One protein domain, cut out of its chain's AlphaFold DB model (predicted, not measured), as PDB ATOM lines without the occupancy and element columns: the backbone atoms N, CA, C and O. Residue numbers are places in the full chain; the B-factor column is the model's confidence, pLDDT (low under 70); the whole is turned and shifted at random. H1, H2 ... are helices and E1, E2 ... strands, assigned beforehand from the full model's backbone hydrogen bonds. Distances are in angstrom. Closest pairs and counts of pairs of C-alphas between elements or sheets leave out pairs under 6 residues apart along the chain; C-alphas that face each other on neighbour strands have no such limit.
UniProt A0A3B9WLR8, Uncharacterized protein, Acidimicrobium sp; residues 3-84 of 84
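Overview. This is residues 3 to 84 of the 84 residues of an uncharacterized protein of Acidimicrobium sp (UniProt A0A3B9WLR8). A strongly twisted sheet of three strands, E1, E2 and E3, and a separate hairpin of two strands, E4 and E5, have the helix H2 between them, loosely held on the hairpin's side. The short helix H1 and the loop after it, residues 32 to 41, extend the long axis at the far end from H2. The printed part has 82 residues with two named helices and five named strands, in the order E1 E2 H1 E3 H2 E4 E5; the sheets run E1 - E2 - E3 and E4 - E5, both antiparallel, and the class is mixed, helices and strands. The whole is only just loose, close to compact, with a radius of gyration of the C-alphas of 14.5 A and spans of 41 by 28 by 22 A.

Arrangement. Begin at the inner strand E2, residues 17 to 25. Its pairing is staggered: residues 17 to 21 pair with E1, residues 10 to 14, in a hairpin, and residues 21 to 25 with E3, residues 42 to 46. Look for N 12 and O 19 at 2.8 A, and for N 24 and O 43 at 2.8 A, both within hydrogen-bond range. H2, residues 48 to 57, is on this sheet at a height of 8.0 A, only just over none of its strands, with 2 of its C-alphas falling on E2; the closest C-alphas of E2 and H2, Tyr 19 and Ser 50, are 5.0 A apart. Next find the hairpin of E4, residues 62 to 69, and E5, residues 77 to 83, where N 64 and O 81 are 2.8 A apart, within hydrogen-bond range. The closest C-alphas of H2 and E5, Leu 55 and Ala 82, are 7.5 A apart. E4 and E5 are apart from E1, E2 and E3. H1, residues 27 to 31, is not on the three-stranded sheet. In H2 every O i to N i+4 pair is within hydrogen-bond range; in H1 0 of 1 is, beside 2 of 2 O i to N i+3 pairs.

Along the chain. Find C-alpha 17 at (91.220, 268.823, 272.601); from there E2 runs 25.3 A to C-alpha 25. E1 is 12.9 A long, E3 13.2 A, H1 8.4 A. H2 runs 14.3 A from C-alpha 48 at (85.536, 257.715, 264.217). E4, 20.5 A long, bends by 58 degrees at residue 66, and E5 runs 20.0 A to C-alpha 83 at (101.954, 256.020, 260.658).

Size, cuts and confidence. The two C-alphas farthest apart, those of Gln 31 and Thr 61, are 41.0 A apart. The printed part has no cut and no long link. Its mean pLDDT is 93.7, and residue 3 is under 70.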
ATOM      1  N   ARG A   3      70.521 250.354 268.922       68.00
ATOM      2  CA  ARG A   3      70.235 251.601 269.644       68.00
ATOM      3  C   ARG A   3      70.174 251.465 271.171       68.00
ATOM      4  O   ARG A   3      70.589 252.374 271.861       68.00
ATOM      5  N   ALA A   4      69.709 250.330 271.698       80.75
ATOM      6  CA  ALA A   4      69.612 250.115 273.145       80.75
ATOM      7  C   ALA A   4      70.975 249.880 273.825       80.75
ATOM      8  O   ALA A   4      71.040 249.828 275.049       80.75
ATOM      9  N   LYS A   5      72.050 249.693 273.047       88.50
ATOM     10  CA  LYS A   5      73.404 249.502 273.577       88.50
ATOM     11  C   LYS A   5      74.167 250.812 273.759       88.50
ATOM     12  O   LYS A   5      75.189 250.790 274.430       88.50
ATOM     13  N   PHE A   6      73.705 251.915 273.174       92.50
ATOM     14  CA  PHE A   6      74.430 253.182 273.169       92.50
ATOM     15  C   PHE A   6      73.674 254.239 273.966       92.50
ATOM     16  O   PHE A   6      72.477 254.431 273.755       92.50
ATOM     17  N   ASP A   7      74.391 254.924 274.850       94.25
ATOM     18  CA  ASP A   7      73.907 256.169 275.450       94.25
ATOM     19  C   ASP A   7      73.999 257.318 274.427       94.25
ATOM     20  O   ASP A   7      74.573 257.165 273.345       94.25
ATOM     21  N   GLU A   8      73.466 258.491 274.773       93.56
ATOM     22  CA  GLU A   8      73.661 259.694 273.960       93.56
ATOM     23  C   GLU A   8      75.153 260.087 273.907       93.56
ATOM     24  O   GLU A   8      75.834 260.068 274.945       93.56
ATOM     25  N   PRO A   9      75.682 260.463 272.726       95.12
ATOM     26  CA  PRO A   9      77.033 260.988 272.610       95.12
ATOM     27  C   PRO A   9      77.238 262.226 273.479       95.12
ATOM     28  O   PRO A   9      76.353 263.071 273.631       95.12
ATOM     29  N   ARG A  10      78.441 262.360 274.036       97.19
ATOM     30  CA  ARG A  10      78.834 263.552 274.789       97.19
ATOM     31  C   ARG A  10      80.245 263.984 274.449       97.19
ATOM     32  O   ARG A  10      81.136 263.160 274.245       97.19
ATOM     33  N   MET A  11      80.453 265.293 274.485       98.06
ATOM     34  CA  MET A  11      81.774 265.884 274.337       98.06
ATOM     35  C   MET A  11      82.545 265.817 275.653       98.06
ATOM     36  O   MET A  11      82.009 266.121 276.719       98.06
ATOM     37  N   VAL A  12      83.824 265.471 275.564       97.44
ATOM     38  CA  VAL A  12      84.792 265.568 276.655       97.44
ATOM     39  C   VAL A  12      86.002 266.373 276.205       97.44
ATOM     40  O   VAL A  12      86.423 266.284 275.054       97.44
ATOM     41  N   ASP A  13      86.550 267.155 277.130       97.38
ATOM     42  CA  ASP A  13      87.826 267.841 276.951       97.38
ATOM     43  C   ASP A  13      88.952 266.967 277.511       97.38
ATOM     44  O   ASP A  13      88.842 266.432 278.624       97.38
ATOM     45  N   ARG A  14      90.012 266.790 276.726       93.81
ATOM     46  CA  ARG A  14      91.254 266.139 277.133       93.81
ATOM     47  C   ARG A  14      92.416 266.920 276.544       93.81
ATOM     48  O   ARG A  14      92.570 266.966 275.332       93.81
ATOM     49  N   GLU A  15      93.231 267.499 277.422       91.56
ATOM     50  CA  GLU A  15      94.433 268.250 277.035       91.56
ATOM     51  C   GLU A  15      94.128 269.428 276.087       91.56
ATOM     52  O   GLU A  15      94.942 269.780 275.241       91.56
ATOM     53  N   GLY A  16      92.948 270.050 276.227       94.19
ATOM     54  CA  GLY A  16      92.506 271.155 275.371       94.19
ATOM     55  C   GLY A  16      91.903 270.713 274.035       94.19
ATOM     56  O   GLY A  16      91.427 271.553 273.272       94.19
ATOM     57  N   GLU A  17      91.871 269.407 273.766       96.25
ATOM     58  CA  GLU A  17      91.220 268.823 272.601       96.25
ATOM     59  C   GLU A  17      89.858 268.239 272.967       96.25
ATOM     60  O   GLU A  17      89.654 267.653 274.035       96.25
ATOM     61  N   LYS A  18      88.903 268.386 272.049       97.38
ATOM     62  CA  LYS A  18      87.530 267.915 272.242       97.38
ATOM     63  C   LYS A  18      87.300 266.604 271.507       97.38
ATOM     64  O   LYS A  18      87.471 266.529 270.291       97.38
ATOM     65  N   TYR A  19      86.818 265.614 272.248       98.12
ATOM     66  CA  TYR A  19      86.490 264.289 271.737       98.12
ATOM     67  C   TYR A  19      85.044 263.941 272.065       98.12
ATOM     68  O   TYR A  19      84.564 264.192 273.169       98.12
ATOM     69  N   GLU A  20      84.348 263.355 271.105       98.31
ATOM     70  CA  GLU A  20      83.014 262.806 271.288       98.31
ATOM     71  C   GLU A  20      83.121 261.335 271.693       98.31
ATOM     72  O   GLU A  20      83.751 260.518 271.010       98.31
ATOM     73  N   ILE A  21      82.517 261.009 272.832       97.81
ATOM     74  CA  ILE A  21      82.493 259.662 273.391       97.81
ATOM     75  C   ILE A  21      81.062 259.172 273.565       97.81
ATOM     76  O   ILE A  21      80.140 259.955 273.792       97.81
ATOM     77  N   VAL A  22      80.900 257.854 273.522       96.38
ATOM     78  CA  VAL A  22      79.617 257.170 273.687       96.38
ATOM     79  C   VAL A  22      79.813 255.994 274.631       96.38
ATOM     80  O   VAL A  22      80.769 255.232 274.483       96.38
ATOM     81  N   LYS A  23      78.929 255.820 275.617       95.62
ATOM     82  CA  LYS A  23      78.943 254.600 276.430       95.62
ATOM     83  C   LYS A  23      78.304 253.457 275.637       95.62
ATOM     84  O   LYS A  23      77.214 253.617 275.093       95.62
ATOM     85  N   TYR A  24      78.992 252.320 275.588       93.75
ATOM     86  CA  TYR A  24      78.524 251.070 275.002       93.75
ATOM     87  C   TYR A  24      78.239 250.056 276.110       93.75
ATOM     88  O   TYR A  24      79.153 249.568 276.773       93.75
ATOM     89  N   ASN A  25      76.968 249.732 276.304       93.19
ATOM     90  CA  ASN A  25      76.495 248.809 277.323       93.19
ATOM     91  C   ASN A  25      76.505 247.371 276.780       93.19
ATOM     92  O   ASN A  25      75.870 247.070 275.763       93.19
ATOM     93  N   TYR A  26      77.186 246.454 277.476       91.50
ATOM     94  CA  TYR A  26      77.277 245.054 277.048       91.50
ATOM     95  C   TYR A  26      75.956 244.295 277.213       91.50
ATOM     96  O   TYR A  26      75.667 243.378 276.440       91.50
ATOM     97  N   LEU A  27      75.119 244.706 278.172       90.81
ATOM     98  CA  LEU A  27      73.808 244.109 278.446       90.81
ATOM     99  C   LEU A  27      73.912 242.576 278.590       90.81
ATOM    100  O   LEU A  27      74.755 242.066 279.327       90.81
ATOM    101  N   THR A  28      73.076 241.824 277.868       88.38
ATOM    102  CA  THR A  28      73.044 240.356 277.900       88.38
ATOM    103  C   THR A  28      74.323 239.700 277.379       88.38
ATOM    104  O   THR A  28      74.523 238.513 277.627       88.38
ATOM    105  N   ALA A  29      75.221 240.438 276.711       87.81
ATOM    106  CA  ALA A  29      76.497 239.888 276.258       87.81
ATOM    107  C   ALA A  29      77.377 239.414 277.427       87.81
ATOM    108  O   ALA A  29      78.122 238.460 277.252       87.81
ATOM    109  N   LEU A  30      77.235 239.995 278.626       89.12
ATOM    110  CA  LEU A  30      77.964 239.569 279.833       89.12
ATOM    111  C   LEU A  30      77.641 238.131 280.266       89.12
ATOM    112  O   LEU A  30      78.420 237.512 280.982       89.12
ATOM    113  N   GLN A  31      76.482 237.606 279.862       89.69
ATOM    114  CA  GLN A  31      76.040 236.251 280.202       89.69
ATOM    115  C   GLN A  31      76.529 235.206 279.191       89.69
ATOM    116  O   GLN A  31      76.352 234.006 279.399       89.69
ATOM    117  N   TRP A  32      77.123 235.640 278.078       91.19
ATOM    118  CA  TRP A  32      77.635 234.737 277.061       91.19
ATOM    119  C   TRP A  32      78.996 234.177 277.483       91.19
ATOM    120  O   TRP A  32      79.931 234.927 277.734       91.19
ATOM    121  N   GLN A  33      79.137 232.847 277.501       90.12
ATOM    122  CA  GLN A  33      80.393 232.181 277.885       90.12
ATOM    123  C   GLN A  33      81.587 232.543 276.982       90.12
ATOM    124  O   GLN A  33      82.728 232.421 277.411       90.12
ATOM    125  N   GLY A  34      81.332 232.995 275.747       90.25
ATOM    126  CA  GLY A  34      82.363 233.458 274.813       90.25
ATOM    127  C   GLY A  34      82.699 234.949 274.924       90.25
ATOM    128  O   GLY A  34      83.425 235.470 274.080       90.25
ATOM    129  N   PHE A  35      82.150 235.661 275.908       89.31
ATOM    130  CA  PHE A  35      82.356 237.097 276.046       89.31
ATOM    131  C   PHE A  35      83.801 237.445 276.428       89.31
ATOM    132  O   PHE A  35      84.356 236.908 277.383       89.31
ATOM    133  N   CYS A  36      84.394 238.398 275.704       87.94
ATOM    134  CA  CYS A  36      85.789 238.815 275.876       87.94
ATOM    135  C   CYS A  36      85.968 240.327 276.127       87.94
ATOM    136  O   CYS A  36      87.056 240.856 275.928       87.94
ATOM    137  N   GLY A  37      84.917 241.042 276.549       85.25
ATOM    138  CA  GLY A  37      84.946 242.502 276.758       85.25
ATOM    139  C   GLY A  37      85.432 242.973 278.139       85.25
ATOM    140  O   GLY A  37      85.385 244.170 278.421       85.25
ATOM    141  N   GLY A  38      85.893 242.055 278.997       86.62
ATOM    142  CA  GLY A  38      86.341 242.342 280.367       86.62
ATOM    143  C   GLY A  38      85.214 242.314 281.416       86.62
ATOM    144  O   GLY A  38      84.067 242.057 281.080       86.62
ATOM    145  N   PRO A  39      85.508 242.541 282.708       86.62
ATOM    146  CA  PRO A  39      84.517 242.396 283.783       86.62
ATOM    147  C   PRO A  39      83.554 243.587 283.926       86.62
ATOM    148  O   PRO A  39      82.574 243.496 284.664       86.62
ATOM    149  N   ALA A  40      83.839 244.719 283.275       92.44
ATOM    150  CA  ALA A  40      82.990 245.905 283.339       92.44
ATOM    151  C   ALA A  40      81.671 245.686 282.582       92.44
ATOM    152  O   ALA A  40      81.639 244.987 281.573       92.44
ATOM    153  N   ALA A  41      80.587 246.316 283.044       93.25
ATOM    154  CA  ALA A  41      79.271 246.201 282.410       93.25
ATOM    155  C   ALA A  41      79.140 247.007 281.104       93.25
ATOM    156  O   ALA A  41      78.226 246.777 280.305       93.25
ATOM    157  N   ASP A  42      80.068 247.934 280.883       94.31
ATOM    158  CA  ASP A  42      80.097 248.833 279.743       94.31
ATOM    159  C   ASP A  42      81.534 249.167 279.321       94.31
ATOM    160  O   ASP A  42      82.504 248.864 280.020       94.31
ATOM    161  N   ALA A  43      81.651 249.788 278.151       93.94
ATOM    162  CA  ALA A  43      82.865 250.403 277.640       93.94
ATOM    163  C   ALA A  43      82.597 251.859 277.249       93.94
ATOM    164  O   ALA A  43      81.478 252.239 276.909       93.94
ATOM    165  N   THR A  44      83.648 252.678 277.239       95.12
ATOM    166  CA  THR A  44      83.601 254.013 276.629       95.12
ATOM    167  C   THR A  44      84.195 253.931 275.237       95.12
ATOM    168  O   THR A  44      85.368 253.606 275.075       95.12
ATOM    169  N   TRP A  45      83.367 254.198 274.239       95.31
ATOM    170  CA  TRP A  45      83.766 254.273 272.844       95.31
ATOM    171  C   TRP A  45      83.988 255.728 272.450       95.31
ATOM    172  O   TRP A  45      83.487 256.652 273.090       95.31
ATOM    173  N   VAL A  46      84.747 255.915 271.382       96.50
ATOM    174  CA  VAL A  46      85.082 257.203 270.779       96.50
ATOM    175  C   VAL A  46      84.584 257.186 269.338       96.50
ATOM    176  O   VAL A  46      84.656 256.149 268.677       96.50
ATOM    177  N   THR A  47      84.044 258.304 268.851       96.06
ATOM    178  CA  THR A  47      83.598 258.376 267.452       96.06
ATOM    179  C   THR A  47      84.771 258.278 266.490       96.06
ATOM    180  O   THR A  47      85.909 258.604 266.835       96.06
ATOM    181  N   LYS A  48      84.509 257.834 265.259       96.56
ATOM    182  CA  LYS A  48      85.536 257.715 264.217       96.56
ATOM    183  C   LYS A  48      86.292 259.033 264.035       96.56
ATOM    184  O   LYS A  48      87.519 259.047 263.984       96.56
ATOM    185  N   GLU A  49      85.563 260.139 263.990       96.62
ATOM    186  CA  GLU A  49      86.080 261.494 263.813       96.62
ATOM    187  C   GLU A  49      86.999 261.884 264.972       96.62
ATOM    188  O   GLU A  49      88.092 262.411 264.762       96.62
ATOM    189  N   SER A  50      86.581 261.579 266.200       97.75
ATOM    190  CA  SER A  50      87.353 261.850 267.412       97.75
ATOM    191  C   SER A  50      88.603 260.974 267.507       97.75
ATOM    192  O   SER A  50      89.658 261.456 267.913       97.75
ATOM    193  N   MET A  51      88.525 259.715 267.076       97.19
ATOM    194  CA  MET A  51      89.666 258.802 267.019       97.19
ATOM    195  C   MET A  51      90.701 259.257 265.980       97.19
ATOM    196  O   MET A  51      91.891 259.301 266.282       97.19
ATOM    197  N   ILE A  52      90.265 259.652 264.779       97.06
ATOM    198  CA  ILE A  52      91.154 260.189 263.733       97.06
ATOM    199  C   ILE A  52      91.803 261.498 264.199       97.06
ATOM    200  O   ILE A  52      93.011 261.671 264.037       97.06
ATOM    201  N   ARG A  53      91.032 262.394 264.830       96.69
ATOM    202  CA  ARG A  53      91.564 263.622 265.442       96.69
ATOM    203  C   ARG A  53      92.642 263.306 266.470       96.69
ATOM    204  O   ARG A  53      93.716 263.893 266.404       96.69
ATOM    205  N   PHE A  54      92.366 262.376 267.385       96.62
ATOM    206  CA  PHE A  54      93.319 261.967 268.414       96.62
ATOM    207  C   PHE A  54      94.635 261.495 267.788       96.62
ATOM    208  O   PHE A  54      95.696 261.980 268.162       96.62
ATOM    209  N   LEU A  55      94.579 260.616 266.782       97.12
ATOM    210  CA  LEU A  55      95.775 260.151 266.072       97.12
ATOM    211  C   LEU A  55      96.561 261.314 265.438       97.12
ATOM    212  O   LEU A  55      97.782 261.371 265.582       97.12
ATOM    213  N   GLY A  56      95.878 262.273 264.808       96.31
ATOM    214  CA  GLY A  56      96.518 263.470 264.252       96.31
ATOM    215  C   GLY A  56      97.237 264.315 265.311       96.31
ATOM    216  O   GLY A  56      98.393 264.686 265.120       96.31
ATOM    217  N   VAL A  57      96.596 264.550 266.462       96.19
ATOM    218  CA  VAL A  57      97.195 265.268 267.607       96.19
ATOM    219  C   VAL A  57      98.434 264.539 268.140       96.19
ATOM    220  O   VAL A  57      99.421 265.176 268.499       96.19
ATOM    221  N   GLN A  58      98.433 263.204 268.129       96.19
ATOM    222  CA  GLN A  58      99.582 262.380 268.535       96.19
ATOM    223  C   GLN A  58     100.713 262.315 267.482       96.19
ATOM    224  O   GLN A  58     101.705 261.597 267.670       96.19
ATOM    225  N   GLY A  59     100.584 263.058 266.378       97.56
ATOM    226  CA  GLY A  59     101.598 263.183 265.331       97.56
ATOM    227  C   GLY A  59     101.576 262.066 264.290       97.56
ATOM    228  O   GLY A  59     102.556 261.906 263.570       97.56
ATOM    229  N   PHE A  60     100.502 261.277 264.205       98.44
ATOM    230  CA  PHE A  60     100.318 260.352 263.087       98.44
ATOM    231  C   PHE A  60      99.862 261.141 261.858       98.44
ATOM    232  O   PHE A  60      98.775 261.715 261.844       98.44
ATOM    233  N   THR A  61     100.706 261.186 260.830       97.19
ATOM    234  CA  THR A  61     100.488 262.008 259.632       97.19
ATOM    235  C   THR A  61      99.822 261.238 258.498       97.19
ATOM    236  O   THR A  61      99.164 261.834 257.644       97.19
ATOM    237  N   LYS A  62      99.944 259.906 258.502       97.81
ATOM    238  CA  LYS A  62      99.364 259.025 257.490       97.81
ATOM    239  C   LYS A  62      98.393 258.051 258.146       97.81
ATOM    240  O   LYS A  62      98.808 257.171 258.897       97.81
ATOM    241  N   ILE A  63      97.104 258.212 257.859       97.94
ATOM    242  CA  ILE A  63      96.031 257.351 258.366       97.94
ATOM    243  C   ILE A  63      95.347 256.695 257.168       97.94
ATOM    244  O   ILE A  63      94.769 257.377 256.325       97.94
ATOM    245  N   GLU A  64      95.413 255.372 257.101       98.12
ATOM    246  CA  GLU A  64      94.759 254.556 256.081       98.12
ATOM    247  C   GLU A  64      93.622 253.766 256.725       98.12
ATOM    248  O   GLU A  64      93.833 253.061 257.708       98.12
ATOM    249  N   ILE A  65      92.414 253.878 256.177       97.94
ATOM    250  CA  ILE A  65      91.251 253.110 256.630       97.94
ATOM    251  C   ILE A  65      91.083 251.934 255.673       97.94
ATOM    252  O   ILE A  65      90.803 252.137 254.494       97.94
ATOM    253  N   ALA A  66      91.267 250.720 256.184       97.75
ATOM    254  CA  ALA A  66      91.108 249.490 255.415       97.75
ATOM    255  C   ALA A  66      89.647 249.021 255.400       97.75
ATOM    256  O   ALA A  66      89.160 248.569 254.368       97.75
ATOM    257  N   GLU A  67      88.934 249.174 256.520       97.25
ATOM    258  CA  GLU A  67      87.504 248.869 256.618       97.25
ATOM    259  C   GLU A  67      86.774 249.913 257.462       97.25
ATOM    260  O   GLU A  67      87.289 250.374 258.480       97.25
ATOM    261  N   ASP A  68      85.549 250.245 257.061       97.06
ATOM    262  CA  ASP A  68      84.629 251.110 257.798       97.06
ATOM    263  C   ASP A  68      83.209 250.552 257.665       97.06
ATOM    264  O   ASP A  68      82.572 250.661 256.615       97.06
ATOM    265  N   ASN A  69      82.736 249.888 258.719       96.12
ATOM    266  CA  ASN A  69      81.441 249.227 258.752       96.12
ATOM    267  C   ASN A  69      80.558 249.816 259.863       96.12
ATOM    268  O   ASN A  69      80.484 249.261 260.968       96.12
ATOM    269  N   PRO A  70      79.834 250.913 259.582       92.81
ATOM    270  CA  PRO A  70      78.970 251.557 260.569       92.81
ATOM    271  C   PRO A  70      77.764 250.698 260.980       92.81
ATOM    272  O   PRO A  70      77.174 250.935 262.031       92.81
ATOM    273  N   ASN A  71      77.402 249.684 260.186       91.62
ATOM    274  CA  ASN A  71      76.213 248.850 260.390       91.62
ATOM    275  C   ASN A  71      76.545 247.429 260.869       91.62
ATOM    276  O   ASN A  71      75.700 246.534 260.780       91.62
ATOM    277  N   HIS A  72      77.766 247.193 261.352       90.06
ATOM    278  CA  HIS A  72      78.169 245.869 261.802       90.06
ATOM    279  C   HIS A  72      77.248 245.370 262.948       90.06
ATOM    280  O   HIS A  72      76.881 246.153 263.832       90.06
ATOM    281  N   PRO A  73      76.854 244.075 262.979       84.31
ATOM    282  CA  PRO A  73      75.816 243.575 263.894       84.31
ATOM    283  C   PRO A  73      76.093 243.809 265.386       84.31
ATOM    284  O   PRO A  73      75.165 243.902 266.192       84.31
ATOM    285  N   ASN A  74      77.371 243.925 265.756       82.19
ATOM    286  CA  ASN A  74      77.804 244.148 267.134       82.19
ATOM    287  C   ASN A  74      78.067 245.624 267.480       82.19
ATOM    288  O   ASN A  74      78.452 245.906 268.610       82.19
ATOM    289  N   GLY A  75      77.822 246.550 266.553       87.56
ATOM    290  CA  GLY A  75      78.152 247.973 266.670       87.56
ATOM    291  C   GLY A  75      79.107 248.422 265.566       87.56
ATOM    292  O   GLY A  75      79.747 247.555 264.971       87.56
ATOM    293  N   PRO A  76      79.203 249.742 265.296       93.62
ATOM    294  CA  PRO A  76      80.123 250.296 264.305       93.62
ATOM    295  C   PRO A  76      81.546 249.767 264.496       93.62
ATOM    296  O   PRO A  76      82.041 249.716 265.623       93.62
ATOM    297  N   ALA A  77      82.193 249.375 263.404       94.81
ATOM    298  CA  ALA A  77      83.535 248.810 263.413       94.81
ATOM    299  C   ALA A  77      84.407 249.490 262.357       94.81
ATOM    300  O   ALA A  77      83.937 249.807 261.266       94.81
ATOM    301  N   ILE A  78      85.680 249.695 262.680       97.19
ATOM    302  CA  ILE A  78      86.659 250.330 261.800       97.19
ATOM    303  C   ILE A  78      88.003 249.618 261.938       97.19
ATOM    304  O   ILE A  78      88.435 249.306 263.049       97.19
ATOM    305  N   LEU A  79      88.661 249.378 260.807       97.69
ATOM    306  CA  LEU A  79      90.034 248.896 260.720       97.69
ATOM    307  C   LEU A  79      90.877 249.980 260.055       97.69
ATOM    308  O   LEU A  79      90.588 250.399 258.932       97.69
ATOM    309  N   LEU A  80      91.929 250.424 260.735       97.62
ATOM    310  CA  LEU A  80      92.834 251.444 260.221       97.62
ATOM    311  C   LEU A  80      94.290 251.142 260.566       97.62
ATOM    312  O   LEU A  80      94.582 250.447 261.540       97.62
ATOM    313  N   CYS A  81      95.195 251.714 259.780       98.12
ATOM    314  CA  CYS A  81      96.625 251.785 260.042       98.12
ATOM    315  C   CYS A  81      97.032 253.257 260.152       98.12
ATOM    316  O   CYS A  81      96.650 254.073 259.315       98.12
ATOM    317  N   ALA A  82      97.817 253.596 261.173       98.19
ATOM    318  CA  ALA A  82      98.333 254.943 261.382       98.19
ATOM    319  C   ALA A  82      99.866 254.920 261.433       98.19
ATOM    320  O   ALA A  82     100.460 254.092 262.124       98.19
ATOM    321  N   GLN A  83     100.504 255.847 260.723       98.00
ATOM    322  CA  GLN A  83     101.954 256.020 260.658       98.00
ATOM    323  C   GLN A  83     102.324 257.482 260.955       98.00
ATOM    324  O   GLN A  83     101.596 258.401 260.573       98.00
ATOM    325  N   LYS A  84     103.432 257.677 261.680       95.44
ATOM    326  CA  LYS A  84     104.024 258.994 261.954       95.44
ATOM    327  C   LYS A  84     104.799 259.505 260.751       95.44
ATOM    328  O   LYS A  84     105.569 258.697 260.186       95.44
TER     329      LYS A  84